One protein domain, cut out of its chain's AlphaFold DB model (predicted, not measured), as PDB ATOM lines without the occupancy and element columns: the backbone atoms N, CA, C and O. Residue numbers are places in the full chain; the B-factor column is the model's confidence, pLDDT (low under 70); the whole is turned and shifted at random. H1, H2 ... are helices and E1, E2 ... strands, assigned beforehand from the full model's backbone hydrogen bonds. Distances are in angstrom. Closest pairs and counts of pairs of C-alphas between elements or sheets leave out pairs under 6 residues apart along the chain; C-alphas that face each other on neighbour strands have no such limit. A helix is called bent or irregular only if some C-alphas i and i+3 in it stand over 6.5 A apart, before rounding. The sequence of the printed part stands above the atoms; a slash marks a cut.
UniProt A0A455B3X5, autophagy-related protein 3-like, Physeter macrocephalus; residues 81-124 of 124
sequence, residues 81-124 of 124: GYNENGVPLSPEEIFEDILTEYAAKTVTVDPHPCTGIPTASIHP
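What this domain is: This is residues 81 to 124 of the 124 residues of the protein "autophagy-related protein 3-like" of Physeter macrocephalus (UniProt A0A455B3X5). A two-stranded hairpin, E1 and E2, folds back over the short helix H1, and a second short helix, H2, makes the turn between them. Before H1, a looping stretch, residues 81 to 90, makes one end of the domain. The printed part has 44 residues with two named helices and two named strands, in the order H1, H2, E1, E2; the sheet E1 - E2 is antiparallel. The class is mixed, helices and strands. The whole is only just compact, close to loose, with a radius of gyration of the C-alphas of 11.0 A, and flat, spanning 29 by 24 by 13 A.

Where its parts are: The printed part begins at Gly 81, C-alpha at (47.496, -7.396, -30.944). H1 is residues 91 to 96, 9.1 A long, beginning at C-alpha 91 (48.268, -13.411, -37.026). H2 is residues 100 to 106, 10.3 A long; it is neither bent nor irregular, but only just: C-alphas 101 and 104 are 6.3 A apart. E1 is residues 107 to 111, 12.7 A. E2 is residues 118 to 122, 12.6 A, ending at C-alpha 122 (40.542, -5.382, -42.634).

How they stand to each other: E1 and E2 form an antiparallel hairpin, their directions at 142 degrees. N 108 and O 121 are 2.9 A apart and N 121 and O 108 2.8 A, both within hydrogen-bond range. The closest C-alphas of H1 and E2 are those of Pro 91 and Ala 120, 6.6 A apart. H1 and H2 are close but not clearly touching, with the closest C-alphas, those of Phe 95 and Ala 103, 6.4 A apart. They run opposite ways at a steep tilt of 46 degrees. The closest C-alphas of H2 and E2, those of Thr 106 and Ile 122, are 5.4 A apart. In H1 every O i to N i+4 pair is within hydrogen-bond range; in H2 1 of 3 is, and 1 of 4 O i to N i+3 pairs.

The domain as a whole: The C-alphas farthest apart, those of Asn 85 and Pro 124, are 31.0 A apart. The printed part has no cut and ends at residue 124, the chain's last. The links H1 to H2 and H2 to E1 are tight, and E1 to E2, with 6 residues between, is short. The mean pLDDT of the printed part is 88.8, and no printed residue is under 70.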
ATOM      1  N   GLY A  81      47.903  -6.860 -32.236       92.81
ATOM      2  CA  GLY A  81      47.496  -7.396 -30.944       92.81
ATOM      3  C   GLY A  81      48.664  -7.722 -30.025       92.81
ATOM      4  O   GLY A  81      49.757  -8.045 -30.486       92.81
ATOM      5  N   TYR A  82      48.398  -7.709 -28.723       93.19
ATOM      6  CA  TYR A  82      49.285  -8.165 -27.662       93.19
ATOM      7  C   TYR A  82      48.535  -9.096 -26.712       93.19
ATOM      8  O   TYR A  82      47.352  -8.894 -26.418       93.19
ATOM      9  N   ASN A  83      49.239 -10.099 -26.196       90.31
ATOM     10  CA  ASN A  83      48.732 -10.932 -25.111       90.31
ATOM     11  C   ASN A  83      48.769 -10.192 -23.759       90.31
ATOM     12  O   ASN A  83      49.255  -9.065 -23.654       90.31
ATOM     13  N   GLU A  84      48.307 -10.855 -22.701       88.75
ATOM     14  CA  GLU A  84      48.292 -10.333 -21.322       88.75
ATOM     15  C   GLU A  84      49.668  -9.890 -20.806       88.75
ATOM     16  O   GLU A  84      49.768  -9.009 -19.956       88.75
ATOM     17  N   ASN A  85      50.739 -10.480 -21.339       88.25
ATOM     18  CA  ASN A  85      52.117 -10.162 -20.972       88.25
ATOM     19  C   ASN A  85      52.715  -9.033 -21.833       88.25
ATOM     20  O   ASN A  85      53.902  -8.734 -21.706       88.25
ATOM     21  N   GLY A  86      51.926  -8.427 -22.730       87.50
ATOM     22  CA  GLY A  86      52.381  -7.392 -23.661       87.50
ATOM     23  C   GLY A  86      53.231  -7.921 -24.822       87.50
ATOM     24  O   GLY A  86      53.950  -7.151 -25.456       87.50
ATOM     25  N   VAL A  87      53.192  -9.227 -25.103       91.31
ATOM     26  CA  VAL A  87      53.911  -9.839 -26.232       91.31
ATOM     27  C   VAL A  87      53.048  -9.738 -27.490       91.31
ATOM     28  O   VAL A  87      51.862 -10.059 -27.402       91.31
ATOM     29  N   PRO A  88      53.612  -9.344 -28.650       91.75
ATOM     30  CA  PRO A  88      52.880  -9.301 -29.911       91.75
ATOM     31  C   PRO A  88      52.223 -10.640 -30.247       91.75
ATOM     32  O   PRO A  88      52.870 -11.686 -30.169       91.75
ATOM     33  N   LEU A  89      50.955 -10.587 -30.644       91.75
ATOM     34  CA  LEU A  89      50.199 -11.747 -31.095       91.75
ATOM     35  C   LEU A  89      50.629 -12.163 -32.500       91.75
ATOM     36  O   LEU A  89      50.960 -11.337 -33.357       91.75
ATOM     37  N   SER A  90      50.583 -13.467 -32.740       90.75
ATOM     38  CA  SER A  90      50.667 -14.018 -34.084       90.75
ATOM     39  C   SER A  90      49.396 -13.685 -34.877       90.75
ATOM     40  O   SER A  90      48.326 -13.498 -34.293       90.75
ATOM     41  N   PRO A  91      49.460 -13.640 -36.221       86.25
ATOM     42  CA  PRO A  91      48.268 -13.411 -37.026       86.25
ATOM     43  C   PRO A  91      47.152 -14.418 -36.737       86.25
ATOM     44  O   PRO A  91      45.996 -14.022 -36.676       86.25
ATOM     45  N   GLU A  92      47.497 -15.692 -36.520       87.75
ATOM     46  CA  GLU A  92      46.547 -16.771 -36.215       87.75
ATOM     47  C   GLU A  92      45.724 -16.475 -34.958       87.75
ATOM     48  O   GLU A  92      44.504 -16.597 -34.997       87.75
ATOM     49  N   GLU A  93      46.365 -15.992 -33.890       90.06
ATOM     50  CA  GLU A  93      45.675 -15.589 -32.660       90.06
ATOM     51  C   GLU A  93      44.723 -14.414 -32.913       90.06
ATOM     52  O   GLU A  93      43.599 -14.415 -32.419       90.06
ATOM     53  N   ILE A  94      45.123 -13.440 -33.737       89.94
ATOM     54  CA  ILE A  94      44.261 -12.299 -34.093       89.94
ATOM     55  C   ILE A  94      43.015 -12.767 -34.860       89.94
ATOM     56  O   ILE A  94      41.926 -12.227 -34.663       89.94
ATOM     57  N   PHE A  95      43.138 -13.791 -35.714       88.06
ATOM     58  CA  PHE A  95      41.997 -14.358 -36.441       88.06
ATOM     59  C   PHE A  95      40.966 -15.029 -35.526       88.06
ATOM     60  O   PHE A  95      39.799 -15.087 -35.907       88.06
ATOM     61  N   GLU A  96      41.349 -15.498 -34.335       89.56
ATOM     62  CA  GLU A  96      40.404 -16.060 -33.354       89.56
ATOM     63  C   GLU A  96      39.438 -15.002 -32.810       89.56
ATOM     64  O   GLU A  96      38.288 -15.313 -32.497       89.56
ATOM     65  N   ASP A  97      39.884 -13.745 -32.752       87.88
ATOM     66  CA  ASP A  97      39.079 -12.617 -32.273       87.88
ATOM     67  C   ASP A  97      38.189 -12.014 -33.377       87.88
ATOM     68  O   ASP A  97      37.361 -11.136 -33.120       87.88
ATOM     69  N   ILE A  98      38.321 -12.497 -34.616       87.62
ATOM     70  CA  ILE A  98      37.514 -12.076 -35.759       87.62
ATOM     71  C   ILE A  98      36.451 -13.137 -36.037       87.62
ATOM     72  O   ILE A  98      36.734 -14.327 -36.157       87.62
ATOM     73  N   LEU A  99      35.200 -12.708 -36.225       88.06
ATOM     74  CA  LEU A  99      34.132 -13.634 -36.602       88.06
ATOM     75  C   LEU A  99      34.493 -14.339 -37.916       88.06
ATOM     76  O   LEU A  99      34.820 -13.692 -38.916       88.06
ATOM     77  N   THR A 100      34.373 -15.667 -37.934       85.44
ATOM     78  CA  THR A 100      34.815 -16.529 -39.043       85.44
ATOM     79  C   THR A 100      34.250 -16.104 -40.405       85.44
ATOM     80  O   THR A 100      34.916 -16.239 -41.431       85.44
ATOM     81  N   GLU A 101      33.035 -15.548 -40.427       85.19
ATOM     82  CA  GLU A 101      32.380 -15.059 -41.645       85.19
ATOM     83  C   GLU A 101      33.068 -13.843 -42.290       85.19
ATOM     84  O   GLU A 101      32.995 -13.698 -43.516       85.19
ATOM     85  N   TYR A 102      33.735 -13.003 -41.489       82.69
ATOM     86  CA  TYR A 102      34.509 -11.845 -41.951       82.69
ATOM     87  C   TYR A 102      35.983 -12.201 -42.142       82.69
ATOM     88  O   TYR A 102      36.581 -11.767 -43.124       82.69
ATOM     89  N   ALA A 103      36.544 -13.057 -41.280       82.88
ATOM     90  CA  ALA A 103      37.945 -13.480 -41.334       82.88
ATOM     91  C   ALA A 103      38.376 -13.951 -42.735       82.88
ATOM     92  O   ALA A 103      39.396 -13.510 -43.250       82.88
ATOM     93  N   ALA A 104      37.562 -14.788 -43.386       80.19
ATOM     94  CA  ALA A 104      37.885 -15.334 -44.706       80.19
ATOM     95  C   ALA A 104      37.633 -14.367 -45.880       80.19
ATOM     96  O   ALA A 104      38.060 -14.647 -46.999       80.19
ATOM     97  N   LYS A 105      36.889 -13.274 -45.663       85.44
ATOM     98  CA  LYS A 105      36.431 -12.379 -46.740       85.44
ATOM     99  C   LYS A 105      37.167 -11.052 -46.765       85.44
ATOM    100  O   LYS A 105      37.466 -10.557 -47.845       85.44
ATOM    101  N   THR A 106      37.391 -10.466 -45.596       85.81
ATOM    102  CA  THR A 106      37.840  -9.077 -45.477       85.81
ATOM    103  C   THR A 106      39.168  -8.946 -44.753       85.81
ATOM    104  O   THR A 106      39.765  -7.876 -44.818       85.81
ATOM    105  N   VAL A 107      39.669  -9.999 -44.099       90.19
ATOM    106  CA  VAL A 107      40.903  -9.913 -43.311       90.19
ATOM    107  C   VAL A 107      42.070 -10.586 -44.020       90.19
ATOM    108  O   VAL A 107      41.979 -11.712 -44.500       90.19
ATOM    109  N   THR A 108      43.189  -9.874 -44.076       91.12
ATOM    110  CA  THR A 108      44.440 -10.321 -44.702       91.12
ATOM    111  C   THR A 108      45.626  -9.880 -43.855       91.12
ATOM    112  O   THR A 108      45.506  -8.945 -43.068       91.12
ATOM    113  N   VAL A 109      46.773 -10.540 -43.998       92.00
ATOM    114  CA  VAL A 109      48.015 -10.114 -43.341       92.00
ATOM    115  C   VAL A 109      48.821  -9.314 -44.351       92.00
ATOM    116  O   VAL A 109      49.462  -9.890 -45.228       92.00
ATOM    117  N   ASP A 110      48.770  -7.993 -44.221       91.44
ATOM    118  CA  ASP A 110      49.418  -7.050 -45.132       91.44
ATOM    119  C   ASP A 110      50.479  -6.228 -44.375       91.44
ATOM    120  O   ASP A 110      50.356  -5.997 -43.168       91.44
ATOM    121  N   PRO A 111      51.541  -5.753 -45.045       91.81
ATOM    122  CA  PRO A 111      52.481  -4.825 -44.432       91.81
ATOM    123  C   PRO A 111      51.813  -3.462 -44.198       91.81
ATOM    124  O   PRO A 111      51.327  -2.825 -45.136       91.81
ATOM    125  N   HIS A 112      51.819  -2.985 -42.953       91.50
ATOM    126  CA  HIS A 112      51.221  -1.699 -42.595       91.50
ATOM    127  C   HIS A 112      51.942  -0.528 -43.300       91.50
ATOM    128  O   HIS A 112      53.171  -0.446 -43.246       91.50
ATOM    129  N   PRO A 113      51.232   0.434 -43.919       90.19
ATOM    130  CA  PRO A 113      51.825   1.423 -44.825       90.19
ATOM    131  C   PRO A 113      52.811   2.389 -44.156       90.19
ATOM    132  O   PRO A 113      53.699   2.906 -44.827       90.19
ATOM    133  N   CYS A 114      52.683   2.632 -42.848       86.62
ATOM    134  CA  CYS A 114      53.571   3.554 -42.127       86.62
ATOM    135  C   CYS A 114      54.742   2.858 -41.417       86.62
ATOM    136  O   CYS A 114      55.705   3.526 -41.056       86.62
ATOM    137  N   THR A 115      54.656   1.548 -41.166       87.88
ATOM    138  CA  THR A 115      55.631   0.813 -40.330       87.88
ATOM    139  C   THR A 115      56.277  -0.363 -41.060       87.88
ATOM    140  O   THR A 115      57.345  -0.813 -40.660       87.88
ATOM    141  N   GLY A 116      55.655  -0.869 -42.128       87.56
ATOM    142  CA  GLY A 116      56.099  -2.031 -42.900       87.56
ATOM    143  C   GLY A 116      55.909  -3.376 -42.192       87.56
ATOM    144  O   GLY A 116      56.223  -4.412 -42.769       87.56
ATOM    145  N   ILE A 117      55.400  -3.375 -40.959       87.94
ATOM    146  CA  ILE A 117      55.221  -4.587 -40.158       87.94
ATOM    147  C   ILE A 117      53.988  -5.346 -40.673       87.94
ATOM    148  O   ILE A 117      52.937  -4.720 -40.855       87.94
ATOM    149  N   PRO A 118      54.084  -6.669 -40.906       88.62
ATOM    150  CA  PRO A 118      52.930  -7.482 -41.270       88.62
ATOM    151  C   PRO A 118      51.891  -7.427 -40.148       88.62
ATOM    152  O   PRO A 118      52.164  -7.812 -39.014       88.62
ATOM    153  N   THR A 119      50.716  -6.900 -40.473       91.94
ATOM    154  CA  THR A 119      49.636  -6.600 -39.530       91.94
ATOM    155  C   THR A 119      48.321  -7.100 -40.126       91.94
ATOM    156  O   THR A 119      48.168  -7.143 -41.350       91.94
ATOM    157  N   ALA A 120      47.360  -7.489 -39.288       92.62
ATOM    158  CA  ALA A 120      46.044  -7.876 -39.781       92.62
ATOM    159  C   ALA A 120      45.319  -6.637 -40.336       92.62
ATOM    160  O   ALA A 120      45.026  -5.701 -39.597       92.62
ATOM    161  N   SER A 121      45.059  -6.624 -41.642       92.56
ATOM    162  CA  SER A 121      44.347  -5.576 -42.374       92.56
ATOM    163  C   SER A 121      42.928  -6.033 -42.676       92.56
ATOM    164  O   SER A 121      42.733  -7.073 -43.310       92.56
ATOM    165  N   ILE A 122      41.951  -5.217 -42.291       92.88
ATOM    166  CA  ILE A 122      40.542  -5.382 -42.634       92.88
ATOM    167  C   ILE A 122      40.244  -4.474 -43.827       92.88
ATOM    168  O   ILE A 122      40.292  -3.242 -43.723       92.88
ATOM    169  N   HIS A 123      39.958  -5.098 -44.965       89.19
ATOM    170  CA  HIS A 123      39.523  -4.415 -46.175       89.19
ATOM    171  C   HIS A 123      38.042  -4.012 -46.046       89.19
ATOM    172  O   HIS A 123      37.246  -4.809 -45.541       89.19
ATOM    173  N   PRO A 124      37.695  -2.781 -46.455       82.75
ATOM    174  CA  PRO A 124      36.334  -2.246 -46.399       82.75
ATOM    175  C   PRO A 124      35.375  -2.877 -47.417       82.75
ATOM    176  O   PRO A 124      35.848  -3.419 -48.443       82.75
TER     177      PRO A 124